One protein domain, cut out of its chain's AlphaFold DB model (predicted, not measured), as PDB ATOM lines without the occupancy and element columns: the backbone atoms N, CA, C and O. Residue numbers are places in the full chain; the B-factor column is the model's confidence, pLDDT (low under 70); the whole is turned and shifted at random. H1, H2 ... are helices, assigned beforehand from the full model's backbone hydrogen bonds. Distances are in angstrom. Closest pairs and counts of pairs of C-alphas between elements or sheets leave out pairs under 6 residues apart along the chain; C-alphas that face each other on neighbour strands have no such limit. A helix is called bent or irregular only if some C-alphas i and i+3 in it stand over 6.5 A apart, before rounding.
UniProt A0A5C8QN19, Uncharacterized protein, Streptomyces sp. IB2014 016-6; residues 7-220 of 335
ATOM      1  N   VAL A   7     -32.558  56.305 -16.579       94.88
ATOM      2  CA  VAL A   7     -31.274  55.685 -16.939       94.88
ATOM      3  C   VAL A   7     -30.126  56.566 -16.459       94.88
ATOM      4  O   VAL A   7     -29.175  56.085 -15.834       94.88
ATOM      5  N   LYS A   8     -30.235  57.881 -16.678       96.12
ATOM      6  CA  LYS A   8     -29.249  58.850 -16.191       96.12
ATOM      7  C   LYS A   8     -29.156  58.836 -14.659       96.12
ATOM      8  O   LYS A   8     -28.042  58.824 -14.130       96.12
ATOM      9  N   ARG A   9     -30.285  58.815 -13.939       95.12
ATOM     10  CA  ARG A   9     -30.324  58.764 -12.462       95.12
ATOM     11  C   ARG A   9     -29.693  57.475 -11.929       95.12
ATOM     12  O   ARG A   9     -28.821  57.540 -11.063       95.12
ATOM     13  N   ASN A  10     -30.037  56.321 -12.503       95.69
ATOM     14  CA  ASN A  10     -29.429  55.030 -12.170       95.69
ATOM     15  C   ASN A  10     -27.903  55.050 -12.362       95.69
ATOM     16  O   ASN A  10     -27.159  54.667 -11.457       95.69
ATOM     17  N   LYS A  11     -27.421  55.582 -13.496       97.25
ATOM     18  CA  LYS A  11     -25.983  55.720 -13.776       97.25
ATOM     19  C   LYS A  11     -25.272  56.586 -12.734       97.25
ATOM     20  O   LYS A  11     -24.167  56.241 -12.311       97.25
ATOM     21  N   VAL A  12     -25.895  57.683 -12.298       97.56
ATOM     22  CA  VAL A  12     -25.346  58.545 -11.239       97.56
ATOM     23  C   VAL A  12     -25.280  57.807  -9.902       97.56
ATOM     24  O   VAL A  12     -24.212  57.792  -9.291       97.56
ATOM     25  N   HIS A  13     -26.347  57.120  -9.481       96.94
ATOM     26  CA  HIS A  13     -26.323  56.340  -8.238       96.94
ATOM     27  C   HIS A  13     -25.271  55.229  -8.262       96.94
ATOM     28  O   HIS A  13     -24.543  55.070  -7.287       96.94
ATOM     29  N   ARG A  14     -25.099  54.521  -9.386       97.12
ATOM     30  CA  ARG A  14     -24.039  53.508  -9.532       97.12
ATOM     31  C   ARG A  14     -22.631  54.112  -9.457       97.12
ATOM     32  O   ARG A  14     -21.742  53.524  -8.842       97.12
ATOM     33  N   LYS A  15     -22.408  55.295 -10.044       98.12
ATOM     34  CA  LYS A  15     -21.120  56.009  -9.945       98.12
ATOM     35  C   LYS A  15     -20.830  56.448  -8.505       98.12
ATOM     36  O   LYS A  15     -19.707  56.271  -8.024       98.12
ATOM     37  N   ASN A  16     -21.837  56.987  -7.820       98.06
ATOM     38  CA  ASN A  16     -21.731  57.368  -6.414       98.06
ATOM     39  C   ASN A  16     -21.449  56.142  -5.546       98.06
ATOM     40  O   ASN A  16     -20.494  56.163  -4.778       98.06
ATOM     41  N   LEU A  17     -22.194  55.052  -5.743       97.81
ATOM     42  CA  LEU A  17     -21.993  53.784  -5.047       97.81
ATOM     43  C   LEU A  17     -20.541  53.307  -5.152       97.81
ATOM     44  O   LEU A  17     -19.903  53.110  -4.122       97.81
ATOM     45  N   LYS A  18     -19.984  53.233  -6.369       98.38
ATOM     46  CA  LYS A  18     -18.580  52.844  -6.583       98.38
ATOM     47  C   LYS A  18     -17.610  53.722  -5.785       98.38
ATOM     48  O   LYS A  18     -16.647  53.229  -5.206       98.38
ATOM     49  N   THR A  19     -17.861  55.029  -5.746       98.50
ATOM     50  CA  THR A  19     -17.005  55.988  -5.032       98.50
ATOM     51  C   THR A  19     -17.093  55.797  -3.517       98.50
ATOM     52  O   THR A  19     -16.065  55.756  -2.840       98.50
ATOM     53  N   VAL A  20     -18.302  55.623  -2.977       98.38
ATOM     54  CA  VAL A  20     -18.512  55.395  -1.538       98.38
ATOM     55  C   VAL A  20     -17.946  54.036  -1.110       98.38
ATOM     56  O   VAL A  20     -17.352  53.937  -0.039       98.38
ATOM     57  N   GLU A  21     -18.040  53.001  -1.945       98.31
ATOM     58  CA  GLU A  21     -17.417  51.697  -1.684       98.31
ATOM     59  C   GLU A  21     -15.891  51.780  -1.623       98.31
ATOM     60  O   GLU A  21     -15.281  51.218  -0.711       98.31
ATOM     61  N   LEU A  22     -15.262  52.523  -2.539       98.44
ATOM     62  CA  LEU A  22     -13.821  52.788  -2.483       98.44
ATOM     63  C   LEU A  22     -13.439  53.521  -1.190       98.44
ATOM     64  O   LEU A  22     -12.474  53.133  -0.528       98.44
ATOM     65  N   ALA A  23     -14.221  54.529  -0.792       98.62
ATOM     66  CA  ALA A  23     -14.007  55.252   0.458       98.62
ATOM     67  C   ALA A  23     -14.154  54.337   1.686       98.62
ATOM     68  O   ALA A  23     -13.319  54.391   2.594       98.62
ATOM     69  N   PHE A  24     -15.165  53.464   1.708       98.62
ATOM     70  CA  PHE A  24     -15.361  52.481   2.777       98.62
ATOM     71  C   PHE A  24     -14.178  51.517   2.860       98.62
ATOM     72  O   PHE A  24     -13.629  51.308   3.941       98.62
ATOM     73  N   ASN A  25     -13.732  50.980   1.724       98.50
ATOM     74  CA  ASN A  25     -12.599  50.062   1.670       98.50
ATOM     75  C   ASN A  25     -11.322  50.728   2.193       98.50
ATOM     76  O   ASN A  25     -10.686  50.182   3.095       98.50
ATOM     77  N   SER A  26     -11.000  51.931   1.712       98.50
ATOM     78  CA  SER A  26      -9.838  52.704   2.170       98.50
ATOM     79  C   SER A  26      -9.900  53.004   3.674       98.50
ATOM     80  O   SER A  26      -8.972  52.685   4.422       98.50
ATOM     81  N   THR A  27     -11.040  53.504   4.157       98.69
ATOM     82  CA  THR A  27     -11.248  53.817   5.581       98.69
ATOM     83  C   THR A  27     -11.145  52.564   6.453       98.69
ATOM     84  O   THR A  27     -10.512  52.590   7.507       98.69
ATOM     85  N   SER A  28     -11.707  51.439   6.003       98.62
ATOM     86  CA  SER A  28     -11.642  50.167   6.728       98.62
ATOM     87  C   SER A  28     -10.220  49.604   6.794       98.62
ATOM     88  O   SER A  28      -9.844  48.994   7.797       98.62
ATOM     89  N   LEU A  29      -9.403  49.812   5.755       98.56
ATOM     90  CA  LEU A  29      -7.989  49.437   5.754       98.56
ATOM     91  C   LEU A  29      -7.204  50.279   6.759       98.56
ATOM     92  O   LEU A  29      -6.501  49.712   7.596       98.56
ATOM     93  N   ALA A  30      -7.406  51.598   6.754       98.62
ATOM     94  CA  ALA A  30      -6.806  52.490   7.740       98.62
ATOM     95  C   ALA A  30      -7.239  52.126   9.175       98.62
ATOM     96  O   ALA A  30      -6.418  52.101  10.093       98.62
ATOM     97  N   ALA A  31      -8.506  51.751   9.377       98.62
ATOM     98  CA  ALA A  31      -9.008  51.299  10.673       98.62
ATOM     99  C   ALA A  31      -8.342  49.983  11.122       98.62
ATOM    100  O   ALA A  31      -7.956  49.848  12.284       98.62
ATOM    101  N   LYS A  32      -8.133  49.025  10.202       98.75
ATOM    102  CA  LYS A  32      -7.348  47.805  10.475       98.75
ATOM    103  C   LYS A  32      -5.913  48.143  10.868       98.75
ATOM    104  O   LYS A  32      -5.374  47.498  11.764       98.75
ATOM    105  N   ASP A  33      -5.289  49.128  10.230       98.56
ATOM    106  CA  ASP A  33      -3.940  49.572  10.590       98.56
ATOM    107  C   ASP A  33      -3.879  50.216  11.975       98.56
ATOM    108  O   ASP A  33      -2.990  49.869  12.759       98.56
ATOM    109  N   ALA A  34      -4.856  51.051  12.331       98.56
ATOM    110  CA  ALA A  34      -4.980  51.592  13.684       98.56
ATOM    111  C   ALA A  34      -5.118  50.468  14.734       98.56
ATOM    112  O   ALA A  34      -4.383  50.452  15.725       98.56
ATOM    113  N   ILE A  35      -5.951  49.450  14.467       98.56
ATOM    114  CA  ILE A  35      -6.099  48.254  15.325       98.56
ATOM    115  C   ILE A  35      -4.763  47.523  15.506       98.56
ATOM    116  O   ILE A  35      -4.396  47.155  16.629       98.56
ATOM    117  N   ARG A  36      -4.026  47.302  14.408       98.56
ATOM    118  CA  ARG A  36      -2.712  46.630  14.412       98.56
ATOM    119  C   ARG A  36      -1.686  47.389  15.254       98.56
ATOM    120  O   ARG A  36      -0.861  46.751  15.909       98.56
ATOM    121  N   ARG A  37      -1.747  48.724  15.241       98.00
ATOM    122  CA  ARG A  37      -0.862  49.635  15.988       98.00
ATOM    123  C   ARG A  37      -1.334  49.937  17.414       98.00
ATOM    124  O   ARG A  37      -0.581  50.552  18.155       98.00
ATOM    125  N   ARG A  38      -2.523  49.464  17.810       97.94
ATOM    126  CA  ARG A  38      -3.185  49.783  19.091       97.94
ATOM    127  C   ARG A  38      -3.476  51.281  19.278       97.94
ATOM    128  O   ARG A  38      -3.534  51.756  20.407       97.94
ATOM    129  N   ASP A  39      -3.700  52.013  18.188       98.38
ATOM    130  CA  ASP A  39      -4.166  53.401  18.256       98.38
ATOM    131  C   ASP A  39      -5.689  53.418  18.452       98.38
ATOM    132  O   ASP A  39      -6.463  53.380  17.494       98.38
ATOM    133  N   LEU A  40      -6.122  53.430  19.715       97.69
ATOM    134  CA  LEU A  40      -7.539  53.329  20.081       97.69
ATOM    135  C   LEU A  40      -8.360  54.538  19.614       97.69
ATOM    136  O   LEU A  40      -9.521  54.384  19.226       97.69
ATOM    137  N   ARG A  41      -7.765  55.738  19.624       97.69
ATOM    138  CA  ARG A  41      -8.443  56.969  19.197       97.69
ATOM    139  C   ARG A  41      -8.710  56.914  17.699       97.69
ATOM    140  O   ARG A  41      -9.852  57.096  17.277       97.69
ATOM    141  N   GLN A  42      -7.681  56.619  16.905       98.44
ATOM    142  CA  GLN A  42      -7.824  56.523  15.456       98.44
ATOM    143  C   GLN A  42      -8.709  55.331  15.060       98.44
ATOM    144  O   GLN A  42      -9.545  55.466  14.165       98.44
ATOM    145  N   GLN A  43      -8.608  54.199  15.768       98.19
ATOM    146  CA  GLN A  43      -9.493  53.044  15.588       98.19
ATOM    147  C   GLN A  43     -10.966  53.436  15.751       98.19
ATOM    148  O   GLN A  43     -11.773  53.106  14.877       98.19
ATOM    149  N   LYS A  44     -11.328  54.143  16.834       98.00
ATOM    150  CA  LYS A  44     -12.713  54.578  17.085       98.00
ATOM    151  C   LYS A  44     -13.215  55.482  15.958       98.00
ATOM    152  O   LYS A  44     -14.250  55.190  15.364       98.00
ATOM    153  N   LEU A  45     -12.462  56.528  15.614       98.31
ATOM    154  CA  LEU A  45     -12.857  57.498  14.585       98.31
ATOM    155  C   LEU A  45     -13.035  56.848  13.206       98.31
ATOM    156  O   LEU A  45     -14.066  57.032  12.562       98.31
ATOM    157  N   LEU A  46     -12.074  56.031  12.767       98.62
ATOM    158  CA  LEU A  46     -12.158  55.360  11.467       98.62
ATOM    159  C   LEU A  46     -13.249  54.277  11.431       98.62
ATOM    160  O   LEU A  46     -13.839  54.030  10.377       98.62
ATOM    161  N   THR A  47     -13.560  53.651  12.570       98.69
ATOM    162  CA  THR A  47     -14.695  52.722  12.686       98.69
ATOM    163  C   THR A  47     -16.023  53.456  12.501       98.69
ATOM    164  O   THR A  47     -16.859  52.999  11.724       98.69
ATOM    165  N   LEU A  48     -16.206  54.616  13.140       98.56
ATOM    166  CA  LEU A  48     -17.407  55.438  12.961       98.56
ATOM    167  C   LEU A  48     -17.520  55.973  11.526       98.56
ATOM    168  O   LEU A  48     -18.587  55.862  10.926       98.56
ATOM    169  N   ASN A  49     -16.417  56.426  10.917       98.62
ATOM    170  CA  ASN A  49     -16.391  56.784   9.492       98.62
ATOM    171  C   ASN A  49     -16.834  55.614   8.605       98.62
ATOM    172  O   ASN A  49     -17.635  55.787   7.689       98.62
ATOM    173  N   SER A  50     -16.344  54.405   8.892       98.69
ATOM    174  CA  SER A  50     -16.749  53.201   8.158       98.69
ATOM    175  C   SER A  50     -18.244  52.912   8.338       98.69
ATOM    176  O   SER A  50     -18.902  52.512   7.381       98.69
ATOM    177  N   ALA A  51     -18.810  53.143   9.527       98.56
ATOM    178  CA  ALA A  51     -20.241  52.967   9.781       98.56
ATOM    179  C   ALA A  51     -21.096  53.964   8.988       98.56
ATOM    180  O   ALA A  51     -22.078  53.570   8.360       98.56
ATOM    181  N   PHE A  52     -20.685  55.235   8.964       98.69
ATOM    182  CA  PHE A  52     -21.318  56.270   8.149       98.69
ATOM    183  C   PHE A  52     -21.306  55.897   6.660       98.69
ATOM    184  O   PHE A  52     -22.348  55.911   6.002       98.69
ATOM    185  N   LEU A  53     -20.142  55.486   6.145       98.75
ATOM    186  CA  LEU A  53     -19.979  55.072   4.750       98.75
ATOM    187  C   LEU A  53     -20.796  53.817   4.418       98.75
ATOM    188  O   LEU A  53     -21.370  53.749   3.336       98.75
ATOM    189  N   LEU A  54     -20.913  52.850   5.336       98.62
ATOM    190  CA  LEU A  54     -21.760  51.669   5.137       98.62
ATOM    191  C   LEU A  54     -23.239  52.048   4.973       98.62
ATOM    192  O   LEU A  54     -23.906  51.532   4.076       98.62
ATOM    193  N   GLY A  55     -23.741  52.976   5.792       98.19
ATOM    194  CA  GLY A  55     -25.099  53.492   5.625       98.19
ATOM    195  C   GLY A  55     -25.291  54.222   4.292       98.19
ATOM    196  O   GLY A  55     -26.287  54.003   3.606       98.19
ATOM    197  N   ALA A  56     -24.298  55.006   3.860       98.38
ATOM    198  CA  ALA A  56     -24.323  55.664   2.555       98.38
ATOM    199  C   ALA A  56     -24.287  54.670   1.375       98.38
ATOM    200  O   ALA A  56     -24.976  54.888   0.377       98.38
ATOM    201  N   ILE A  57     -23.526  53.572   1.473       98.50
ATOM    202  CA  ILE A  57     -23.528  52.476   0.483       98.50
ATOM    203  C   ILE A  57     -24.936  51.903   0.356       98.50
ATOM    204  O   ILE A  57     -25.465  51.797  -0.747       98.50
ATOM    205  N   MET A  58     -25.551  51.564   1.484       97.62
ATOM    206  CA  MET A  58     -26.879  50.963   1.530       97.62
ATOM    207  C   MET A  58     -27.952  51.868   0.919       97.62
ATOM    208  O   MET A  58     -28.752  51.408   0.108       97.62
ATOM    209  N   GLU A  59     -27.934  53.163   1.230       97.38
ATOM    210  CA  GLU A  59     -28.818  54.136   0.583       97.38
ATOM    211  C   GLU A  59     -28.578  54.232  -0.926       97.38
ATOM    212  O   GLU A  59     -29.530  54.186  -1.699       97.38
ATOM    213  N   ASN A  60     -27.322  54.317  -1.378       97.62
ATOM    214  CA  ASN A  60     -27.030  54.396  -2.814       97.62
ATOM    215  C   ASN A  60     -27.451  53.126  -3.564       97.62
ATOM    216  O   ASN A  60     -27.918  53.230  -4.698       97.62
ATOM    217  N   ARG A  61     -27.336  51.950  -2.938       96.62
ATOM    218  CA  ARG A  61     -27.841  50.681  -3.488       96.62
ATOM    219  C   ARG A  61     -29.353  50.696  -3.636       96.62
ATOM    220  O   ARG A  61     -29.854  50.369  -4.708       96.62
ATOM    221  N   LEU A  62     -30.071  51.153  -2.608       96.12
ATOM    222  CA  LEU A  62     -31.520  51.326  -2.683       96.12
ATOM    223  C   LEU A  62     -31.906  52.263  -3.832       96.12
ATOM    224  O   LEU A  62     -32.745  51.914  -4.658       96.12
ATOM    225  N   MET A  63     -31.264  53.428  -3.930       97.19
ATOM    226  CA  MET A  63     -31.577  54.405  -4.977       97.19
ATOM    227  C   MET A  63     -31.230  53.897  -6.378       97.19
ATOM    228  O   MET A  63     -31.969  54.164  -7.331       97.19
ATOM    229  N   ALA A  64     -30.140  53.137  -6.519       95.75
ATOM    230  CA  ALA A  64     -29.800  52.469  -7.768       95.75
ATOM    231  C   ALA A  64     -30.871  51.437  -8.151       95.75
ATOM    232  O   ALA A  64     -31.328  51.452  -9.293       95.75
ATOM    233  N   ALA A  65     -31.320  50.606  -7.206       94.31
ATOM    234  CA  ALA A  65     -32.371  49.616  -7.434       94.31
ATOM    235  C   ALA A  65     -33.719  50.264  -7.800       94.31
ATOM    236  O   ALA A  65     -34.362  49.836  -8.754       94.31
ATOM    237  N   ILE A  66     -34.120  51.335  -7.104       95.19
ATOM    238  CA  ILE A  66     -35.353  52.088  -7.398       95.19
ATOM    239  C   ILE A  66     -35.293  52.736  -8.788       95.19
ATOM    240  O   ILE A  66     -36.278  52.735  -9.523       95.19
ATOM    241  N   SER A  67     -34.128  53.261  -9.169       95.56
ATOM    242  CA  SER A  67     -33.945  53.919 -10.468       95.56
ATOM    243  C   SER A  67     -33.738  52.934 -11.624       95.56
ATOM    244  O   SER A  67     -33.498  53.365 -12.750       95.56
ATOM    245  N   GLU A  68     -33.749  51.621 -11.377       94.88
ATOM    246  CA  GLU A  68     -33.569  50.615 -12.424       94.88
ATOM    247  C   GLU A  68     -34.708  50.708 -13.460       94.88
ATOM    248  O   GLU A  68     -35.875  50.587 -13.089       94.88
ATOM    249  N   PRO A  69     -34.410  50.861 -14.767       93.69
ATOM    250  CA  PRO A  69     -35.437  51.074 -15.793       93.69
ATOM    251  C   PRO A  69     -36.497  49.971 -15.889       93.69
ATOM    252  O   PRO A  69     -37.614  50.229 -16.327       93.69
ATOM    253  N   ARG A  70     -36.160  48.745 -15.471       91.62
ATOM    254  CA  ARG A  70     -37.086  47.600 -15.462       91.62
ATOM    255  C   ARG A  70     -38.119  47.653 -14.331       91.62
ATOM    256  O   ARG A  70     -39.080  46.885 -14.360       91.62
ATOM    257  N   LEU A  71     -37.928  48.519 -13.335       91.56
ATOM    258  CA  LEU A  71     -38.944  48.793 -12.325       91.56
ATOM    259  C   LEU A  71     -40.026  49.690 -12.939       91.56
ATOM    260  O   LEU A  71     -39.709  50.660 -13.622       91.56
ATOM    261  N   ASP A  72     -41.297  49.385 -12.695       91.69
ATOM    262  CA  ASP A  72     -42.414  50.226 -13.146       91.69
ATOM    263  C   ASP A  72     -42.371  51.623 -12.493       91.69
ATOM    264  O   ASP A  72     -42.094  51.756 -11.299       91.69
ATOM    265  N   GLU A  73     -42.678  52.672 -13.258       93.88
ATOM    266  CA  GLU A  73     -42.590  54.061 -12.787       93.88
ATOM    267  C   GLU A  73     -43.554  54.339 -11.624       93.88
ATOM    268  O   GLU A  73     -43.194  55.001 -10.646       93.88
ATOM    269  N   LYS A  74     -44.771  53.775 -11.662       95.31
ATOM    270  CA  LYS A  74     -45.726  53.948 -10.558       95.31
ATOM    271  C   LYS A  74     -45.213  53.272  -9.286       95.31
ATOM    272  O   LYS A  74     -45.452  53.794  -8.197       95.31
ATOM    273  N   ARG A  75     -44.524  52.128  -9.398       95.69
ATOM    274  CA  ARG A  75     -43.859  51.455  -8.262       95.69
ATOM    275  C   ARG A  75     -42.742  52.316  -7.695       95.69
ATOM    276  O   ARG A  75     -42.732  52.556  -6.492       95.69
ATOM    277  N   GLU A  76     -41.865  52.822  -8.557       95.62
ATOM    278  CA  GLU A  76     -40.794  53.738  -8.168       95.62
ATOM    279  C   GLU A  76     -41.338  54.931  -7.368       95.62
ATOM    280  O   GLU A  76     -40.890  55.173  -6.248       95.62
ATOM    281  N   LEU A  77     -42.362  55.622  -7.880       96.19
ATOM    282  CA  LEU A  77     -42.965  56.764  -7.189       96.19
ATOM    283  C   LEU A  77     -43.554  56.390  -5.824       96.19
ATOM    284  O   LEU A  77     -43.446  57.170  -4.881       96.19
ATOM    285  N   ARG A  78     -44.166  55.207  -5.686       97.31
ATOM    286  CA  ARG A  78     -44.680  54.739  -4.386       97.31
ATOM    287  C   ARG A  78     -43.563  54.459  -3.390       97.31
ATOM    288  O   ARG A  78     -43.752  54.739  -2.211       97.31
ATOM    289  N   ILE A  79     -42.421  53.944  -3.846       97.19
ATOM    290  CA  ILE A  79     -41.250  53.742  -2.985       97.19
ATOM    291  C   ILE A  79     -40.673  55.096  -2.567       97.19
ATOM    292  O   ILE A  79     -40.469  55.323  -1.381       97.19
ATOM    293  N   LEU A  80     -40.472  56.017  -3.515       96.81
ATOM    294  CA  LEU A  80     -39.904  57.348  -3.257       96.81
ATOM    295  C   LEU A  80     -40.777  58.237  -2.358       96.81
ATOM    296  O   LEU A  80     -40.264  59.168  -1.749       96.81
ATOM    297  N   ARG A  81     -42.085  57.970  -2.272       97.44
ATOM    298  CA  ARG A  81     -43.023  58.683  -1.383       97.44
ATOM    299  C   ARG A  81     -42.994  58.200   0.067       97.44
ATOM    300  O   ARG A  81     -43.699  58.772   0.895       97.44
ATOM    301  N   ALA A  82     -42.244  57.146   0.382       97.69
ATOM    302  CA  ALA A  82     -42.121  56.679   1.754       97.69
ATOM    303  C   ALA A  82     -41.403  57.725   2.631       97.69
ATOM    304  O   ALA A  82     -40.512  58.435   2.171       97.69
ATOM    305  N   SER A  83     -41.794  57.819   3.903       96.06
ATOM    306  CA  SER A  83     -41.364  58.872   4.839       96.06
ATOM    307  C   SER A  83     -39.892  58.812   5.246       96.06
ATOM    308  O   SER A  83     -39.324  59.815   5.676       96.06
ATOM    309  N   SER A  84     -39.272  57.639   5.153       95.69
ATOM    310  CA  SER A  84     -37.895  57.411   5.579       95.69
ATOM    311  C   SER A  84     -37.209  56.374   4.697       95.69
ATOM    312  O   SER A  84     -37.867  55.572   4.042       95.69
ATOM    313  N   VAL A  85     -35.875  56.327   4.730       95.81
ATOM    314  CA  VAL A  85     -35.100  55.304   4.006       95.81
ATOM    315  C   VAL A  85     -35.464  53.882   4.471       95.81
ATOM    316  O   VAL A  85     -35.520  52.972   3.644       95.81
ATOM    317  N   ASN A  86     -35.771  53.680   5.760       95.19
ATOM    318  CA  ASN A  86     -36.237  52.381   6.266       95.19
ATOM    319  C   ASN A  86     -37.563  51.989   5.597       95.19
ATOM    320  O   ASN A  86     -37.726  50.869   5.109       95.19
ATOM    321  N   ASP A  87     -38.500  52.935   5.512       96.88
ATOM    322  CA  ASP A  87     -39.801  52.710   4.877       96.88
ATOM    323  C   ASP A  87     -39.659  52.495   3.369       96.88
ATOM    324  O   ASP A  87     -40.361  51.659   2.801       96.88
ATOM    325  N   MET A  88     -38.705  53.172   2.725       97.31
ATOM    326  CA  MET A  88     -38.370  52.934   1.323       97.31
ATOM    327  C   MET A  88     -37.869  51.502   1.099       97.31
ATOM    328  O   MET A  88     -38.293  50.869   0.136       97.31
ATOM    329  N   TRP A  89     -37.024  50.949   1.978       97.06
ATOM    330  CA  TRP A  89     -36.589  49.546   1.884       97.06
ATOM    331  C   TRP A  89     -37.753  48.564   2.022       97.06
ATOM    332  O   TRP A  89     -37.899  47.661   1.193       97.06
ATOM    333  N   ARG A  90     -38.612  48.755   3.033       97.44
ATOM    334  CA  ARG A  90     -39.813  47.923   3.228       97.44
ATOM    335  C   ARG A  90     -40.738  48.004   2.023       97.44
ATOM    336  O   ARG A  90     -41.218  46.981   1.533       97.44
ATOM    337  N   ARG A  91     -40.951  49.216   1.506       97.56
ATOM    338  CA  ARG A  91     -41.806  49.439   0.345       97.56
ATOM    339  C   ARG A  91     -41.208  48.837  -0.918       97.56
ATOM    340  O   ARG A  91     -41.943  48.205  -1.666       97.56
ATOM    341  N   ALA A  92     -39.903  48.967  -1.138       96.69
ATOM    342  CA  ALA A  92     -39.214  48.344  -2.265       96.69
ATOM    343  C   ALA A  92     -39.377  46.820  -2.245       96.69
ATOM    344  O   ALA A  92     -39.707  46.230  -3.271       96.69
ATOM    345  N   LEU A  93     -39.234  46.195  -1.072       97.50
ATOM    346  CA  LEU A  93     -39.460  44.761  -0.899       97.50
ATOM    347  C   LEU A  93     -40.909  44.369  -1.233       97.50
ATOM    348  O   LEU A  93     -41.138  43.464  -2.035       97.50
ATOM    349  N   GLN A  94     -41.887  45.079  -0.668       97.75
ATOM    350  CA  GLN A  94     -43.312  44.842  -0.918       97.75
ATOM    351  C   GLN A  94     -43.671  45.007  -2.405       97.75
ATOM    352  O   GLN A  94     -44.379  44.177  -2.979       97.75
ATOM    353  N   GLU A  95     -43.167  46.055  -3.059       97.06
ATOM    354  CA  GLU A  95     -43.392  46.299  -4.486       97.06
ATOM    355  C   GLU A  95     -42.720  45.231  -5.360       97.06
ATOM    356  O   GLU A  95     -43.321  44.798  -6.342       97.06
ATOM    357  N   ALA A  96     -41.530  44.752  -4.992       96.25
ATOM    358  CA  ALA A  96     -40.830  43.692  -5.714       96.25
ATOM    359  C   ALA A  96     -41.588  42.351  -5.656       96.25
ATOM    360  O   ALA A  96     -41.812  41.726  -6.694       96.25
ATOM    361  N   PHE A  97     -42.078  41.947  -4.476       97.62
ATOM    362  CA  PHE A  97     -42.958  40.775  -4.342       97.62
ATOM    363  C   PHE A  97     -44.259  40.954  -5.140       97.62
ATOM    364  O   PHE A  97     -44.672  40.054  -5.871       97.62
ATOM    365  N   SER A  98     -44.872  42.137  -5.067       96.81
ATOM    366  CA  SER A  98     -46.101  42.448  -5.807       96.81
ATOM    367  C   SER A  98     -45.901  42.340  -7.317       96.81
ATOM    368  O   SER A  98     -46.743  41.781  -8.017       96.81
ATOM    369  N   GLN A  99     -44.787  42.860  -7.834       94.69
ATOM    370  CA  GLN A  99     -44.446  42.781  -9.254       94.69
ATOM    371  C   GLN A  99     -44.198  41.347  -9.711       94.69
ATOM    372  O   GLN A  99     -44.562  40.978 -10.829       94.69
ATOM    373  N   ARG A 100     -43.547  40.553  -8.864       94.69
ATOM    374  CA  ARG A 100     -43.177  39.183  -9.188       94.69
ATOM    375  C   ARG A 100     -44.390  38.268  -9.283       94.69
ATOM    376  O   ARG A 100     -44.543  37.603 -10.303       94.69
ATOM    377  N   TYR A 101     -45.227  38.273  -8.249       96.06
ATOM    378  CA  TYR A 101     -46.335  37.326  -8.091       96.06
ATOM    379  C   TYR A 101     -47.680  37.871  -8.590       96.06
ATOM    380  O   TYR A 101     -48.703  37.214  -8.451       96.06
ATOM    381  N   GLY A 102     -47.704  39.077  -9.167       95.69
ATOM    382  CA  GLY A 102     -48.918  39.650  -9.755       95.69
ATOM    383  C   GLY A 102     -49.996  40.022  -8.732       95.69
ATOM    384  O   GLY A 102     -51.164  40.148  -9.089       95.69
ATOM    385  N   VAL A 103     -49.624  40.215  -7.465       97.31
ATOM    386  CA  VAL A 103     -50.547  40.585  -6.380       97.31
ATOM    387  C   VAL A 103     -50.482  42.083  -6.085       97.31
ATOM    388  O   VAL A 103     -49.462  42.732  -6.318       97.31
ATOM    389  N   SER A 104     -51.554  42.666  -5.543       96.94
ATOM    390  CA  SER A 104     -51.540  44.072  -5.111       96.94
ATOM    391  C   SER A 104     -50.569  44.262  -3.934       96.94
ATOM    392  O   SER A 104     -50.571  43.418  -3.032       96.94
ATOM    393  N   PRO A 105     -49.783  45.358  -3.864       96.44
ATOM    394  CA  PRO A 105     -48.883  45.607  -2.736       96.44
ATOM    395  C   PRO A 105     -49.592  45.518  -1.378       96.44
ATOM    396  O   PRO A 105     -49.091  44.864  -0.471       96.44
ATOM    397  N   GLY A 106     -50.801  46.085  -1.258       96.44
ATOM    398  CA  GLY A 106     -51.586  46.066  -0.014       96.44
ATOM    399  C   GLY A 106     -52.108  44.685   0.400       96.44
ATOM    400  O   GLY A 106     -52.584  44.528   1.515       96.44
ATOM    401  N   SER A 107     -52.006  43.686  -0.480       97.31
ATOM    402  CA  SER A 107     -52.384  42.296  -0.199       97.31
ATOM    403  C   SER A 107     -51.198  41.395   0.158       97.31
ATOM    404  O   SER A 107     -51.360  40.188   0.304       97.31
ATOM    405  N   ILE A 108     -49.994  41.955   0.279       97.31
ATOM    406  CA  ILE A 108     -48.820  41.214   0.743       97.31
ATOM    407  C   ILE A 108     -48.753  41.313   2.267       97.31
ATOM    408  O   ILE A 108     -48.812  42.429   2.787       97.31
ATOM    409  N   PRO A 109     -48.588  40.186   2.982       97.19
ATOM    410  CA  PRO A 109     -48.304  38.840   2.462       97.19
ATOM    411  C   PRO A 109     -49.524  37.913   2.319       97.19
ATOM    412  O   PRO A 109     -49.352  36.762   1.936       97.19
ATOM    413  N   SER A 110     -50.745  38.373   2.605       97.62
ATOM    414  CA  SER A 110     -51.939  37.511   2.687       97.62
ATOM    415  C   SER A 110     -52.326  36.793   1.388       97.62
ATOM    416  O   SER A 110     -52.951  35.740   1.452       97.62
ATOM    417  N   ARG A 111     -51.963  37.331   0.216       97.62
ATOM    418  CA  ARG A 111     -52.207  36.704  -1.099       97.62
ATOM    419  C   ARG A 111     -51.013  35.947  -1.683       97.62
ATOM    420  O   ARG A 111     -51.086  35.512  -2.827       97.62
ATOM    421  N   LEU A 112     -49.915  35.824  -0.942       97.75
ATOM    422  CA  LEU A 112     -48.775  35.007  -1.350       97.75
ATOM    423  C   LEU A 112     -49.009  33.544  -0.957       97.75
ATOM    424  O   LEU A 112     -49.677  33.269   0.043       97.75
ATOM    425  N   SER A 113     -48.428  32.601  -1.701       97.81
ATOM    426  CA  SER A 113     -48.368  31.208  -1.243       97.81
ATOM    427  C   SER A 113     -47.542  31.100   0.042       97.81
ATOM    428  O   SER A 113     -46.790  32.014   0.396       97.81
ATOM    429  N   PHE A 114     -47.649  29.969   0.746       97.94
ATOM    430  CA  PHE A 114     -46.920  29.754   1.998       97.94
ATOM    431  C   PHE A 114     -45.417  30.043   1.850       97.94
ATOM    432  O   PHE A 114     -44.876  30.874   2.576       97.94
ATOM    433  N   THR A 115     -44.766  29.442   0.849       97.56
ATOM    434  CA  THR A 115     -43.325  29.613   0.604       97.56
ATOM    435  C   THR A 115     -42.955  31.069   0.323       97.56
ATOM    436  O   THR A 115     -41.988  31.593   0.873       97.56
ATOM    437  N   GLU A 116     -43.724  31.755  -0.518       97.62
ATOM    438  CA  GLU A 116     -43.473  33.151  -0.891       97.62
ATOM    439  C   GLU A 116     -43.672  34.097   0.298       97.62
ATOM    440  O   GLU A 116     -42.873  35.013   0.501       97.62
ATOM    441  N   SER A 117     -44.695  33.838   1.114       98.31
ATOM    442  CA  SER A 117     -44.970  34.550   2.360       98.31
ATOM    443  C   SER A 117     -43.831  34.363   3.367       98.31
ATOM    444  O   SER A 117     -43.316  35.345   3.904       98.31
ATOM    445  N   SER A 118     -43.343  33.130   3.555       98.19
ATOM    446  CA  SER A 118     -42.179  32.854   4.407       98.19
ATOM    447  C   SER A 118     -40.924  33.591   3.931       98.19
ATOM    448  O   SER A 118     -40.211  34.180   4.747       98.19
ATOM    449  N   ARG A 119     -40.667  33.622   2.615       98.12
ATOM    450  CA  ARG A 119     -39.553  34.394   2.038       98.12
ATOM    451  C   ARG A 119     -39.718  35.890   2.294       98.12
ATOM    452  O   ARG A 119     -38.758  36.531   2.714       98.12
ATOM    453  N   TYR A 120     -40.918  36.439   2.094       98.25
ATOM    454  CA  TYR A 120     -41.210  37.845   2.379       98.25
ATOM    455  C   TYR A 120     -40.943  38.190   3.846       98.25
ATOM    456  O   TYR A 120     -40.228  39.153   4.115       98.25
ATOM    457  N   TYR A 121     -41.454  37.395   4.789       98.25
ATOM    458  CA  TYR A 121     -41.255  37.646   6.216       98.25
ATOM    459  C   TYR A 121     -39.792  37.545   6.633       98.25
ATOM    460  O   TYR A 121     -39.313  38.430   7.338       98.25
ATOM    461  N   GLY A 122     -39.060  36.533   6.160       97.62
ATOM    462  CA  GLY A 122     -37.624  36.441   6.428       97.62
ATOM    463  C   GLY A 122     -36.875  37.661   5.888       97.62
ATOM    464  O   GLY A 122     -36.039  38.259   6.571       97.62
ATOM    465  N   MET A 123     -37.193  38.076   4.662       97.62
ATOM    466  CA  MET A 123     -36.590  39.261   4.063       97.62
ATOM    467  C   MET A 123     -36.947  40.541   4.846       97.62
ATOM    468  O   MET A 123     -36.070  41.351   5.139       97.62
ATOM    469  N   LEU A 124     -38.199  40.708   5.268       97.69
ATOM    470  CA  LEU A 124     -38.644  41.844   6.079       97.69
ATOM    471  C   LEU A 124     -37.971  41.875   7.462       97.69
ATOM    472  O   LEU A 124     -37.554  42.937   7.924       97.69
ATOM    473  N   GLU A 125     -37.812  40.717   8.102       97.12
ATOM    474  CA  GLU A 125     -37.060  40.568   9.352       97.12
ATOM    475  C   GLU A 125     -35.612  41.054   9.185       97.12
ATOM    476  O   GLU A 125     -35.084  41.737  10.065       97.12
ATOM    477  N   THR A 126     -34.986  40.770   8.037       95.50
ATOM    478  CA  THR A 126     -33.626  41.242   7.724       95.50
ATOM    479  C   THR A 126     -33.567  42.767   7.665       95.50
ATOM    480  O   THR A 126     -32.631  43.362   8.206       95.50
ATOM    481  N   VAL A 127     -34.579  43.420   7.080       95.94
ATOM    482  CA  VAL A 127     -34.674  44.889   7.085       95.94
ATOM    483  C   VAL A 127     -34.732  45.411   8.523       95.94
ATOM    484  O   VAL A 127     -33.894  46.215   8.925       95.94
ATOM    485  N   ASN A 128     -35.652  44.885   9.328       96.00
ATOM    486  CA  ASN A 128     -35.867  45.359  10.697       96.00
ATOM    487  C   ASN A 128     -34.660  45.106  11.619       96.00
ATOM    488  O   ASN A 128     -34.339  45.932  12.467       96.00
ATOM    489  N   THR A 129     -33.982  43.970  11.456       94.31
ATOM    490  CA  THR A 129     -32.910  43.544  12.369       94.31
ATOM    491  C   THR A 129     -31.548  44.116  11.977       94.31
ATOM    492  O   THR A 129     -30.714  44.371  12.846       94.31
ATOM    493  N   TRP A 130     -31.297  44.324  10.679       92.94
ATOM    494  CA  TRP A 130     -29.963  44.678  10.178       92.94
ATOM    495  C   TRP A 130     -29.895  46.021   9.469       92.94
ATOM    496  O   TRP A 130     -28.958  46.783   9.717       92.94
ATOM    497  N   ILE A 131     -30.857  46.318   8.601       94.06
ATOM    498  CA  ILE A 131     -30.854  47.544   7.795       94.06
ATOM    499  C   ILE A 131     -31.191  48.748   8.681       94.06
ATOM    500  O   ILE A 131     -30.438  49.724   8.707       94.06
ATOM    501  N   ASP A 132     -32.252  48.642   9.480       95.25
ATOM    502  CA  ASP A 132     -32.728  49.710  10.363       95.25
ATOM    503  C   ASP A 132     -31.652  50.236  11.335       95.25
ATOM    504  O   ASP A 132     -31.430  51.454  11.368       95.25
ATOM    505  N   PRO A 133     -30.911  49.382  12.077       95.19
ATOM    506  CA  PRO A 133     -29.835  49.860  12.945       95.19
ATOM    507  C   PRO A 133     -28.707  50.572  12.190       95.19
ATOM    508  O   PRO A 133     -28.147  51.548  12.690       95.19
ATOM    509  N   VAL A 134     -28.370  50.130  10.972       96.31
ATOM    510  CA  VAL A 134     -27.331  50.784  10.155       96.31
ATOM    511  C   VAL A 134     -27.789  52.177   9.712       96.31
ATOM    512  O   VAL A 134     -26.997  53.119   9.789       96.31
ATOM    513  N   ILE A 135     -29.059  52.339   9.319       95.88
ATOM    514  CA  ILE A 135     -29.642  53.653   8.983       95.88
ATOM    515  C   ILE A 135     -29.673  54.556  10.218       95.88
ATOM    516  O   ILE A 135     -29.264  55.714  10.140       95.88
ATOM    517  N   SER A 136     -30.084  54.027  11.373       95.62
ATOM    518  CA  SER A 136     -30.088  54.761  12.647       95.62
ATOM    519  C   SER A 136     -28.693  55.292  13.010       95.62
ATOM    520  O   SER A 136     -28.528  56.482  13.307       95.62
ATOM    521  N   ILE A 137     -27.659  54.446  12.914       97.31
ATOM    522  CA  ILE A 137     -26.264  54.839  13.162       97.31
ATOM    523  C   ILE A 137     -25.817  55.905  12.158       97.31
ATOM    524  O   ILE A 137     -25.299  56.946  12.564       97.31
ATOM    525  N   ARG A 138     -26.059  55.693  10.857       97.50
ATOM    526  CA  ARG A 138     -25.709  56.659   9.805       97.50
ATOM    527  C   ARG A 138     -26.368  58.011  10.046       97.50
ATOM    528  O   ARG A 138     -25.685  59.026   9.950       97.50
ATOM    529  N   ASN A 139     -27.657  58.045  10.375       96.25
ATOM    530  CA  ASN A 139     -28.387  59.286  10.640       96.25
ATOM    531  C   ASN A 139     -27.825  60.023  11.856       96.25
ATOM    532  O   ASN A 139     -27.647  61.236  11.807       96.25
ATOM    533  N   SER A 140     -27.478  59.292  12.918       96.94
ATOM    534  CA  SER A 140     -26.815  59.872  14.094       96.94
ATOM    535  C   SER A 140     -25.494  60.545  13.692       96.94
ATOM    536  O   SER A 140     -25.296  61.736  13.936       96.94
ATOM    537  N   LEU A 141     -24.632  59.821  12.970       97.94
ATOM    538  CA  LEU A 141     -23.332  60.323  12.511       97.94
ATOM    539  C   LEU A 141     -23.461  61.522  11.558       97.94
ATOM    540  O   LEU A 141     -22.743  62.510  11.711       97.94
ATOM    541  N   ALA A 142     -24.415  61.474  10.625       96.81
ATOM    542  CA  ALA A 142     -24.704  62.561   9.689       96.81
ATOM    543  C   ALA A 142     -25.140  63.858  10.393       96.81
ATOM    544  O   ALA A 142     -24.896  64.948   9.884       96.81
ATOM    545  N   HIS A 143     -25.769  63.746  11.564       96.12
ATOM    546  CA  HIS A 143     -26.175  64.882  12.392       96.12
ATOM    547  C   HIS A 143     -25.111  65.318  13.409       96.12
ATOM    548  O   HIS A 143     -25.414  66.112  14.297       96.12
ATOM    549  N   GLY A 144     -23.877  64.815  13.311       97.00
ATOM    550  CA  GLY A 144     -22.802  65.182  14.235       97.00
ATOM    551  C   GLY A 144     -22.873  64.474  15.591       97.00
ATOM    552  O   GLY A 144     -22.157  64.846  16.518       97.00
ATOM    553  N   GLN A 145     -23.681  63.422  15.724       97.25
ATOM    554  CA  GLN A 145     -23.835  62.657  16.964       97.25
ATOM    555  C   GLN A 145     -22.819  61.503  17.004       97.25
ATOM    556  O   GLN A 145     -23.168  60.342  16.791       97.25
ATOM    557  N   TRP A 146     -21.538  61.833  17.206       97.56
ATOM    558  CA  TRP A 146     -20.416  60.876  17.117       97.56
ATOM    559  C   TRP A 146     -20.119  60.115  18.411       97.56
ATOM    560  O   TRP A 146     -19.490  59.058  18.363       97.56
ATOM    561  N   ASP A 147     -20.549  60.635  19.559       96.88
ATOM    562  CA  ASP A 147     -20.303  60.005  20.864       96.88
ATOM    563  C   ASP A 147     -21.586  59.796  21.677       96.88
ATOM    564  O   ASP A 147     -21.766  58.742  22.291       96.88
ATOM    565  N   VAL A 148     -22.506  60.764  21.620       97.88
ATOM    566  CA  VAL A 148     -23.819  60.728  22.273       97.88
ATOM    567  C   VAL A 148     -24.898  60.989  21.229       97.88
ATOM    568  O   VAL A 148     -24.824  61.969  20.489       97.88
ATOM    569  N   ALA A 149     -25.891  60.102  21.165       97.19
ATOM    570  CA  ALA A 149     -27.043  60.235  20.281       97.19
ATOM    571  C   ALA A 149     -28.205  60.922  21.005       97.19
ATOM    572  O   ALA A 149     -28.444  60.654  22.183       97.19
ATOM    573  N   PHE A 150     -28.955  61.758  20.289       96.88
ATOM    574  CA  PHE A 150     -30.180  62.389  20.795       96.88
ATOM    575  C   PHE A 150     -31.422  61.572  20.417       96.88
ATOM    576  O   PHE A 150     -31.344  60.632  19.614       96.88
ATOM    577  N   LYS A 151     -32.579  61.885  21.001       94.44
ATOM    578  CA  LYS A 151     -33.857  61.302  20.570       94.44
ATOM    579  C   LYS A 151     -34.172  61.699  19.116       94.44
ATOM    580  O   LYS A 151     -33.645  62.661  18.563       94.44
ATOM    581  N   SER A 152     -34.956  60.882  18.419       87.38
ATOM    582  CA  SER A 152     -35.379  61.215  17.051       87.38
ATOM    583  C   SER A 152     -36.436  62.315  17.108       87.38
ATOM    584  O   SER A 152     -37.398  62.181  17.852       87.38
ATOM    585  N   GLY A 153     -36.258  63.392  16.339       86.62
ATOM    586  CA  GLY A 153     -37.172  64.543  16.339       86.62
ATOM    587  C   GLY A 153     -36.950  65.547  17.477       86.62
ATOM    588  O   GLY A 153     -37.450  66.661  17.391       86.62
ATOM    589  N   ASP A 154     -36.140  65.199  18.479       86.81
ATOM    590  CA  ASP A 154     -35.831  66.048  19.629       86.81
ATOM    591  C   ASP A 154     -34.318  66.061  19.900       86.81
ATOM    592  O   ASP A 154     -33.689  65.024  20.108       86.81
ATOM    593  N   ARG A 155     -33.721  67.256  19.864       90.00
ATOM    594  CA  ARG A 155     -32.282  67.479  20.079       90.00
ATOM    595  C   ARG A 155     -31.948  67.941  21.499       90.00
ATOM    596  O   ARG A 155     -30.798  68.283  21.752       90.00
ATOM    597  N   THR A 156     -32.929  67.979  22.395       94.75
ATOM    598  CA  THR A 156     -32.741  68.410  23.786       94.75
ATOM    599  C   THR A 156     -32.404  67.237  24.702       94.75
ATOM    600  O   THR A 156     -31.584  67.376  25.607       94.75
ATOM    601  N   GLU A 157     -32.941  66.049  24.412       96.94
ATOM    602  CA  GLU A 157     -32.744  64.859  25.234       96.94
ATOM    603  C   GLU A 157     -31.861  63.800  24.566       96.94
ATOM    604  O   GLU A 157     -31.995  63.461  23.383       96.94
ATOM    605  N   THR A 158     -30.959  63.214  25.355       97.25
ATOM    606  CA  THR A 158     -30.127  62.096  24.896       97.25
ATOM    607  C   THR A 158     -30.949  60.807  24.764       97.25
ATOM    608  O   THR A 158     -31.948  60.593  25.451       97.25
ATOM    609  N   SER A 159     -30.522  59.917  23.870       97.19
ATOM    610  CA  SER A 159     -31.080  58.578  23.694       97.19
ATOM    611  C   SER A 159     -30.051  57.536  24.149       97.19
ATOM    612  O   SER A 159     -29.132  57.203  23.385       97.19
ATOM    613  N   PRO A 160     -30.172  56.995  25.379       96.94
ATOM    614  CA  PRO A 160     -29.276  55.949  25.867       96.94
ATOM    615  C   PRO A 160     -29.235  54.699  24.969       96.94
ATOM    616  O   PRO A 160     -28.128  54.225  24.704       96.94
ATOM    617  N   PRO A 161     -30.364  54.192  24.417       96.38
ATOM    618  CA  PRO A 161     -30.337  53.047  23.506       96.38
ATOM    619  C   PRO A 161     -29.485  53.295  22.253       96.38
ATOM    620  O   PRO A 161     -28.568  52.520  21.979       96.38
ATOM    621  N   ARG A 162     -29.709  54.419  21.552       95.44
ATOM    622  CA  ARG A 162     -28.951  54.792  20.341       95.44
ATOM    623  C   ARG A 162     -27.480  55.062  20.645       95.44
ATOM    624  O   ARG A 162     -26.599  54.657  19.891       95.44
ATOM    625  N   THR A 163     -27.198  55.698  21.780       97.50
ATOM    626  CA  THR A 163     -25.822  55.911  22.254       97.50
ATOM    627  C   THR A 163     -25.128  54.574  22.521       97.50
ATOM    628  O   THR A 163     -23.972  54.381  22.147       97.50
ATOM    629  N   GLY A 164     -25.836  53.617  23.126       96.94
ATOM    630  CA  GLY A 164     -25.348  52.258  23.328       96.94
ATOM    631  C   GLY A 164     -25.063  51.534  22.011       96.94
ATOM    632  O   GLY A 164     -24.026  50.887  21.890       96.94
ATOM    633  N   GLU A 165     -25.939  51.664  21.011       95.62
ATOM    634  CA  GLU A 165     -25.710  51.112  19.669       95.62
ATOM    635  C   GLU A 165     -24.445  51.680  19.034       95.62
ATOM    636  O   GLU A 165     -23.591  50.905  18.603       95.62
ATOM    637  N   LEU A 166     -24.284  53.006  19.058       96.62
ATOM    638  CA  LEU A 166     -23.115  53.701  18.523       96.62
ATOM    639  C   LEU A 166     -21.814  53.222  19.183       96.62
ATOM    640  O   LEU A 166     -20.835  52.931  18.496       96.62
ATOM    641  N   LYS A 167     -21.822  53.064  20.511       97.06
ATOM    642  CA  LYS A 167     -20.667  52.588  21.292       97.06
ATOM    643  C   LYS A 167     -20.324  51.116  21.046       97.06
ATOM    644  O   LYS A 167     -19.168  50.735  21.210       97.06
ATOM    645  N   ARG A 168     -21.295  50.285  20.651       96.50
ATOM    646  CA  ARG A 168     -21.083  48.861  20.325       96.50
ATOM    647  C   ARG A 168     -20.596  48.630  18.893       96.50
ATOM    648  O   ARG A 168     -20.276  47.492  18.542       96.50
ATOM    649  N   VAL A 169     -20.545  49.662  18.049       97.44
ATOM    650  CA  VAL A 169     -20.058  49.517  16.673       97.44
ATOM    651  C   VAL A 169     -18.574  49.154  16.675       97.44
ATOM    652  O   VAL A 169     -17.727  49.902  17.154       97.44
ATOM    653  N   THR A 170     -18.252  48.012  16.073       98.25
ATOM    654  CA  THR A 170     -16.871  47.569  15.837       98.25
ATOM    655  C   THR A 170     -16.613  47.424  14.345       98.25
ATOM    656  O   THR A 170     -17.521  47.061  13.591       98.25
ATOM    657  N   LEU A 171     -15.370  47.635  13.906       98.50
ATOM    658  CA  LEU A 171     -14.999  47.462  12.499       98.50
ATOM    659  C   LEU A 171     -15.310  46.050  11.986       98.50
ATOM    660  O   LEU A 171     -15.796  45.891  10.870       98.50
ATOM    661  N   TRP A 172     -15.083  45.034  12.821       98.19
ATOM    662  CA  TRP A 172     -15.431  43.647  12.519       98.19
ATOM    663  C   TRP A 172     -16.922  43.488  12.188       98.19
ATOM    664  O   TRP A 172     -17.268  42.955  11.132       98.19
ATOM    665  N   SER A 173     -17.804  44.030  13.036       97.62
ATOM    666  CA  SER A 173     -19.252  43.959  12.806       97.62
ATOM    667  C   SER A 173     -19.678  44.690  11.529       97.62
ATOM    668  O   SER A 173     -20.566  44.227  10.820       97.62
ATOM    669  N   LEU A 174     -19.024  45.805  11.186       98.19
ATOM    670  CA  LEU A 174     -19.304  46.548   9.956       98.19
ATOM    671  C   LEU A 174     -18.893  45.770   8.706       98.19
ATOM    672  O   LEU A 174     -19.627  45.777   7.723       98.19
ATOM    673  N   MET A 175     -17.756  45.071   8.743       98.06
ATOM    674  CA  MET A 175     -17.325  44.228   7.626       98.06
ATOM    675  C   MET A 175     -18.301  43.079   7.365       98.06
ATOM    676  O   MET A 175     -18.645  42.818   6.214       98.06
ATOM    677  N   LEU A 176     -18.785  42.419   8.421       96.94
ATOM    678  CA  LEU A 176     -19.777  41.353   8.271       96.94
ATOM    679  C   LEU A 176     -21.137  41.891   7.817       96.94
ATOM    680  O   LEU A 176     -21.761  41.290   6.948       96.94
ATOM    681  N   ARG A 177     -21.571  43.051   8.325       97.25
ATOM    682  CA  ARG A 177     -22.786  43.727   7.835       97.25
ATOM    683  C   ARG A 177     -22.666  44.140   6.369       97.25
ATOM    684  O   ARG A 177     -23.645  44.044   5.639       97.25
ATOM    685  N   LYS A 178     -21.480  44.557   5.915       97.88
ATOM    686  CA  LYS A 178     -21.223  44.842   4.496       97.88
ATOM    687  C   LYS A 178     -21.362  43.584   3.634       97.88
ATOM    688  O   LYS A 178     -22.006  43.656   2.595       97.88
ATOM    689  N   ASN A 179     -20.826  42.448   4.085       96.38
ATOM    690  CA  ASN A 179     -21.002  41.155   3.414       96.38
ATOM    691  C   ASN A 179     -22.493  40.744   3.374       96.38
ATOM    692  O   ASN A 179     -23.020  40.409   2.316       96.38
ATOM    693  N   LEU A 180     -23.213  40.884   4.493       96.06
ATOM    694  CA  LEU A 180     -24.661  40.650   4.552       96.06
ATOM    695  C   LEU A 180     -25.410  41.518   3.528       96.06
ATOM    696  O   LEU A 180     -26.236  41.004   2.776       96.06
ATOM    697  N   LEU A 181     -25.080  42.812   3.458       96.31
ATOM    698  CA  LEU A 181     -25.668  43.756   2.509       96.31
ATOM    699  C   LEU A 181     -25.408  43.361   1.045       96.31
ATOM    700  O   LEU A 181     -26.291  43.542   0.211       96.31
ATOM    701  N   ASP A 182     -24.239  42.792   0.731       96.44
ATOM    702  CA  ASP A 182     -23.913  42.289  -0.613       96.44
ATOM    703  C   ASP A 182     -24.852  41.160  -1.047       96.44
ATOM    704  O   ASP A 182     -25.355  41.163  -2.170       96.44
ATOM    705  N   HIS A 183     -25.156  40.221  -0.153       96.44
ATOM    706  CA  HIS A 183     -26.114  39.154  -0.446       96.44
ATOM    707  C   HIS A 183     -27.564  39.648  -0.459       96.44
ATOM    708  O   HIS A 183     -28.341  39.239  -1.325       96.44
ATOM    709  N   TRP A 184     -27.913  40.548   0.459       95.44
ATOM    710  CA  TRP A 184     -29.239  41.154   0.549       95.44
ATOM    711  C   TRP A 184     -29.613  41.935  -0.715       95.44
ATOM    712  O   TRP A 184     -30.683  41.727  -1.284       95.44
ATOM    713  N   GLU A 185     -28.721  42.802  -1.193       94.19
ATOM    714  CA  GLU A 185     -28.949  43.584  -2.409       94.19
ATOM    715  C   GLU A 185     -29.200  42.674  -3.612       94.19
ATOM    716  O   GLU A 185     -30.150  42.891  -4.358       94.19
ATOM    717  N   LEU A 186     -28.389  41.626  -3.773       94.62
ATOM    718  CA  LEU A 186     -28.549  40.665  -4.860       94.62
ATOM    719  C   LEU A 186     -29.866  39.885  -4.777       94.62
ATOM    720  O   LEU A 186     -30.356  39.438  -5.810       94.62
ATOM    721  N   LEU A 187     -30.430  39.683  -3.583       95.75
ATOM    722  CA  LEU A 187     -31.756  39.082  -3.420       95.75
ATOM    723  C   LEU A 187     -32.861  40.054  -3.833       95.75
ATOM    724  O   LEU A 187     -33.754  39.675  -4.587       95.75
ATOM    725  N   VAL A 188     -32.794  41.305  -3.369       94.38
ATOM    726  CA  VAL A 188     -33.784  42.341  -3.711       94.38
ATOM    727  C   VAL A 188     -33.752  42.658  -5.206       94.38
ATOM    728  O   VAL A 188     -34.806  42.758  -5.835       94.38
ATOM    729  N   PHE A 189     -32.558  42.771  -5.792       93.00
ATOM    730  CA  PHE A 189     -32.388  42.995  -7.222       93.00
ATOM    731  C   PHE A 189     -32.962  41.833  -8.033       93.00
ATOM    732  O   PHE A 189     -33.753  42.060  -8.945       93.00
ATOM    733  N   ASP A 190     -32.639  40.588  -7.680       95.31
ATOM    734  CA  ASP A 190     -33.170  39.440  -8.408       95.31
ATOM    735  C   ASP A 190     -34.691  39.333  -8.305       95.31
ATOM    736  O   ASP A 190     -35.369  39.024  -9.288       95.31
ATOM    737  N   LEU A 191     -35.230  39.619  -7.118       95.44
ATOM    738  CA  LEU A 191     -36.662  39.626  -6.861       95.44
ATOM    739  C   LEU A 191     -37.381  40.643  -7.755       95.44
ATOM    740  O   LEU A 191     -38.395  40.305  -8.369       95.44
ATOM    741  N   ALA A 192     -36.855  41.869  -7.823       92.00
ATOM    742  CA  ALA A 192     -37.469  42.983  -8.541       92.00
ATOM    743  C   ALA A 192     -37.224  42.941 -10.059       92.00
ATOM    744  O   ALA A 192     -38.084  43.354 -10.836       92.00
ATOM    745  N   VAL A 193     -36.055  42.458 -10.487       89.75
ATOM    746  CA  VAL A 193     -35.537  42.664 -11.848       89.75
ATOM    747  C   VAL A 193     -35.404  41.349 -12.610       89.75
ATOM    748  O   VAL A 193     -35.960  41.206 -13.699       89.75
ATOM    749  N   THR A 194     -34.675  40.373 -12.067       88.94
ATOM    750  CA  THR A 194     -34.329  39.137 -12.785       88.94
ATOM    751  C   THR A 194     -35.128  37.959 -12.250       88.94
ATOM    752  O   THR A 194     -34.622  37.127 -11.492       88.94
ATOM    753  N   LYS A 195     -36.392  37.873 -12.687       86.88
ATOM    754  CA  LYS A 195     -37.375  36.931 -12.137       86.88
ATOM    755  C   LYS A 195     -36.850  35.492 -12.019       86.88
ATOM    756  O   LYS A 195     -36.959  34.888 -10.956       86.88
ATOM    757  N   TYR A 196     -36.247  34.965 -13.079       92.94
ATOM    758  CA  TYR A 196     -35.711  33.601 -13.104       92.94
ATOM    759  C   TYR A 196     -34.535  33.389 -12.134       92.94
ATOM    760  O   TYR A 196     -34.478  32.374 -11.443       92.94
ATOM    761  N   ALA A 197     -33.622  34.361 -12.034       95.75
ATOM    762  CA  ALA A 197     -32.450  34.247 -11.166       95.75
ATOM    763  C   ALA A 197     -32.834  34.192  -9.682       95.75
ATOM    764  O   ALA A 197     -32.191  33.468  -8.928       95.75
ATOM    765  N   PHE A 198     -33.925  34.864  -9.290       96.62
ATOM    766  CA  PHE A 198     -34.419  34.805  -7.916       96.62
ATOM    767  C   PHE A 198     -34.714  33.369  -7.481       96.62
ATOM    768  O   PHE A 198     -34.141  32.944  -6.492       96.62
ATOM    769  N   GLU A 199     -35.524  32.590  -8.213       95.31
ATOM    770  CA  GLU A 199     -35.820  31.204  -7.788       95.31
ATOM    771  C   GLU A 199     -34.564  30.340  -7.749       95.31
ATOM    772  O   GLU A 199     -34.343  29.608  -6.789       95.31
ATOM    773  N   ARG A 200     -33.726  30.450  -8.785       97.25
ATOM    774  CA  ARG A 200     -32.515  29.638  -8.916       97.25
ATOM    775  C   ARG A 200     -31.513  29.908  -7.793       97.25
ATOM    776  O   ARG A 200     -30.871  28.984  -7.304       97.25
ATOM    777  N   ASP A 201     -31.336  31.176  -7.426       97.56
ATOM    778  CA  ASP A 201     -30.234  31.615  -6.572       97.56
ATOM    779  C   ASP A 201     -30.671  32.015  -5.151       97.56
ATOM    780  O   ASP A 201     -29.789  32.292  -4.327       97.56
ATOM    781  N   PHE A 202     -31.982  32.039  -4.844       97.56
ATOM    782  CA  PHE A 202     -32.516  32.474  -3.546       97.56
ATOM    783  C   PHE A 202     -31.863  31.715  -2.397       97.56
ATOM    784  O   PHE A 202     -31.210  32.339  -1.565       97.56
ATOM    785  N   ASP A 203     -31.964  30.385  -2.379       97.94
ATOM    786  CA  ASP A 203     -31.504  29.572  -1.248       97.94
ATOM    787  C   ASP A 203     -30.000  29.731  -1.000       97.94
ATOM    788  O   ASP A 203     -29.560  29.857   0.144       97.94
ATOM    789  N   ARG A 204     -29.197  29.812  -2.069       97.88
ATOM    790  CA  ARG A 204     -27.749  30.044  -1.966       97.88
ATOM    791  C   ARG A 204     -27.444  31.415  -1.362       97.88
ATOM    792  O   ARG A 204     -26.652  31.509  -0.425       97.88
ATOM    793  N   LYS A 205     -28.049  32.484  -1.895       97.44
ATOM    794  CA  LYS A 205     -27.831  33.858  -1.405       97.44
ATOM    795  C   LYS A 205     -28.352  34.018   0.026       97.44
ATOM    796  O   LYS A 205     -27.666  34.606   0.859       97.44
ATOM    797  N   TRP A 206     -29.509  33.430   0.324       97.81
ATOM    798  CA  TRP A 206     -30.128  33.408   1.647       97.81
ATOM    799  C   TRP A 206     -29.255  32.686   2.675       97.81
ATOM    800  O   TRP A 206     -28.972  33.234   3.740       97.81
ATOM    801  N   LYS A 207     -28.746  31.495   2.337       97.81
ATOM    802  CA  LYS A 207     -27.816  30.736   3.183       97.81
ATOM    803  C   LYS A 207     -26.549  31.533   3.486       97.81
ATOM    804  O   LYS A 207     -26.146  31.603   4.643       97.81
ATOM    805  N   ASN A 208     -25.944  32.165   2.480       96.56
ATOM    806  CA  ASN A 208     -24.736  32.974   2.677       96.56
ATOM    807  C   ASN A 208     -25.002  34.196   3.569       96.56
ATOM    808  O   ASN A 208     -24.205  34.508   4.457       96.56
ATOM    809  N   MET A 209     -26.153  34.846   3.386       96.44
ATOM    810  CA  MET A 209     -26.597  35.952   4.231       96.44
ATOM    811  C   MET A 209     -26.779  35.508   5.692       96.44
ATOM    812  O   MET A 209     -26.217  36.130   6.595       96.44
ATOM    813  N   ARG A 210     -27.484  34.393   5.932       96.06
ATOM    814  CA  ARG A 210     -27.670  33.828   7.281       96.06
ATOM    815  C   ARG A 210     -26.351  33.349   7.896       96.06
ATOM    816  O   ARG A 210     -26.158  33.493   9.096       96.06
ATOM    817  N   ALA A 211     -25.399  32.862   7.101       95.88
ATOM    818  CA  ALA A 211     -24.059  32.537   7.590       95.88
ATOM    819  C   ALA A 211     -23.279  33.791   8.039       95.88
ATOM    820  O   ALA A 211     -22.563  33.755   9.039       95.88
ATOM    821  N   ALA A 212     -23.410  34.921   7.335       94.88
ATOM    822  CA  ALA A 212     -22.848  36.197   7.785       94.88
ATOM    823  C   ALA A 212     -23.508  36.692   9.086       94.88
ATOM    824  O   ALA A 212     -22.811  37.146   9.995       94.88
ATOM    825  N   GLU A 213     -24.828  36.548   9.199       94.88
ATOM    826  CA  GLU A 213     -25.581  36.840  10.422       94.88
ATOM    827  C   GLU A 213     -25.126  35.974  11.605       94.88
ATOM    828  O   GLU A 213     -24.895  36.473  12.706       94.88
ATOM    829  N   GLU A 214     -24.943  34.679  11.381       95.94
ATOM    830  CA  GLU A 214     -24.518  33.755  12.426       95.94
ATOM    831  C   GLU A 214     -23.098  34.066  12.913       95.94
ATOM    832  O   GLU A 214     -22.822  34.054  14.116       95.94
ATOM    833  N   ARG A 215     -22.205  34.456  11.992       95.31
ATOM    834  CA  ARG A 215     -20.872  34.970  12.339       95.31
ATOM    835  C   ARG A 215     -20.957  36.237  13.186       95.31
ATOM    836  O   ARG A 215     -20.161  36.367  14.110       95.31
ATOM    837  N   LEU A 216     -21.909  37.135  12.919       94.25
ATOM    838  CA  LEU A 216     -22.142  38.333  13.738       94.25
ATOM    839  C   LEU A 216     -22.593  37.993  15.164       94.25
ATOM    840  O   LEU A 216     -22.190  38.692  16.092       94.25
ATOM    841  N   LYS A 217     -23.392  36.934  15.342       94.12
ATOM    842  CA  LYS A 217     -23.878  36.477  16.656       94.12
ATOM    843  C   LYS A 217     -22.797  35.760  17.468       94.12
ATOM    844  O   LYS A 217     -22.648  36.027  18.656       94.12
ATOM    845  N   LYS A 218     -22.053  34.850  16.832       93.69
ATOM    846  CA  LYS A 218     -21.065  33.984  17.502       93.69
ATOM    847  C   LYS A 218     -19.680  34.608  17.638       93.69
ATOM    848  O   LYS A 218     -18.925  34.249  18.539       93.69
ATOM    849  N   GLY A 219     -19.301  35.477  16.707       89.06
ATOM    850  CA  GLY A 219     -17.938  35.976  16.627       89.06
ATOM    851  C   GLY A 219     -17.619  37.053  17.661       89.06
ATOM    852  O   GLY A 219     -18.478  37.801  18.120       89.06
ATOM    853  N   SER A 220     -16.334  37.158  18.000       94.44
ATOM    854  CA  SER A 220     -15.822  38.178  18.911       94.44
ATOM    855  C   SER A 220     -14.957  39.184  18.164       94.44
ATOM    856  O   SER A 220     -13.884  38.848  17.652       94.44
TER     857      SER A 220
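AT A GLANCE: This is residues 7 to 220 of the 335 residues of an uncharacterized protein of Streptomyces sp. IB2014 016-6 (UniProt A0A5C8QN19). Two long helical hairpins, H1 with H2 and H7 with H8, are joined side by side through H2 and H7, and a third hairpin, H4 with H5, packs on them. Short H3 packs on H4, and short H6 packs crosswise on H5. The printed part has 214 residues, with eight named helices in order from H1 to H8 and no named strand, all helix. It is compact, with a radius of gyration of the C-alphas of 18.0 A, spanning 54 by 39 by 36 A.

HOW THE PARTS SIT: H1, residues 7 to 37, and H2, residues 40 to 66, form a hairpin; their closest C-alphas, of Asn 10 and Ala 64, are 5.1 A apart. H7, residues 171 to 192, touches H2 at a shallow tilt of 3 degrees, the same way, closest at C-alphas 47 and 171, 5.3 A. With H4, residues 85 to 101, these three form a bundle, helices grouped together. H3, residues 73 to 80, forms a hairpin with H4, closest at C-alphas 79 and 88, 5.2 A. H5, residues 114 to 142, touches H2 with residues 134 to 142 alone, at a steep tilt of 48 degrees, closest at C-alphas 138 and 52, 4.7 A. H6, residues 160 to 168, is about perpendicular to H5, at 90 degrees. H8, residues 195 to 218, forms a hairpin with H7. Every O i to N i+4 pair is within hydrogen-bond range except in H5, 22 of 25, and H8, 17 of 20.

IN THESE COORDINATES: H1 runs 45.2 A from C-alpha 7 at (-31.274, 55.685, -16.939). H2 measures 39.1 A, H5 40.4 A and H7 31.1 A. H8, 34.0 A, ends at C-alpha 218 (-21.065, 33.984, 17.502); it is irregular, C-alphas 200 and 203 being 7.7 A apart.

THE WHOLE: The printed part has no cut. Residues 102 to 113 and 143 to 159 are long links. No printed residue is under 70 in pLDDT.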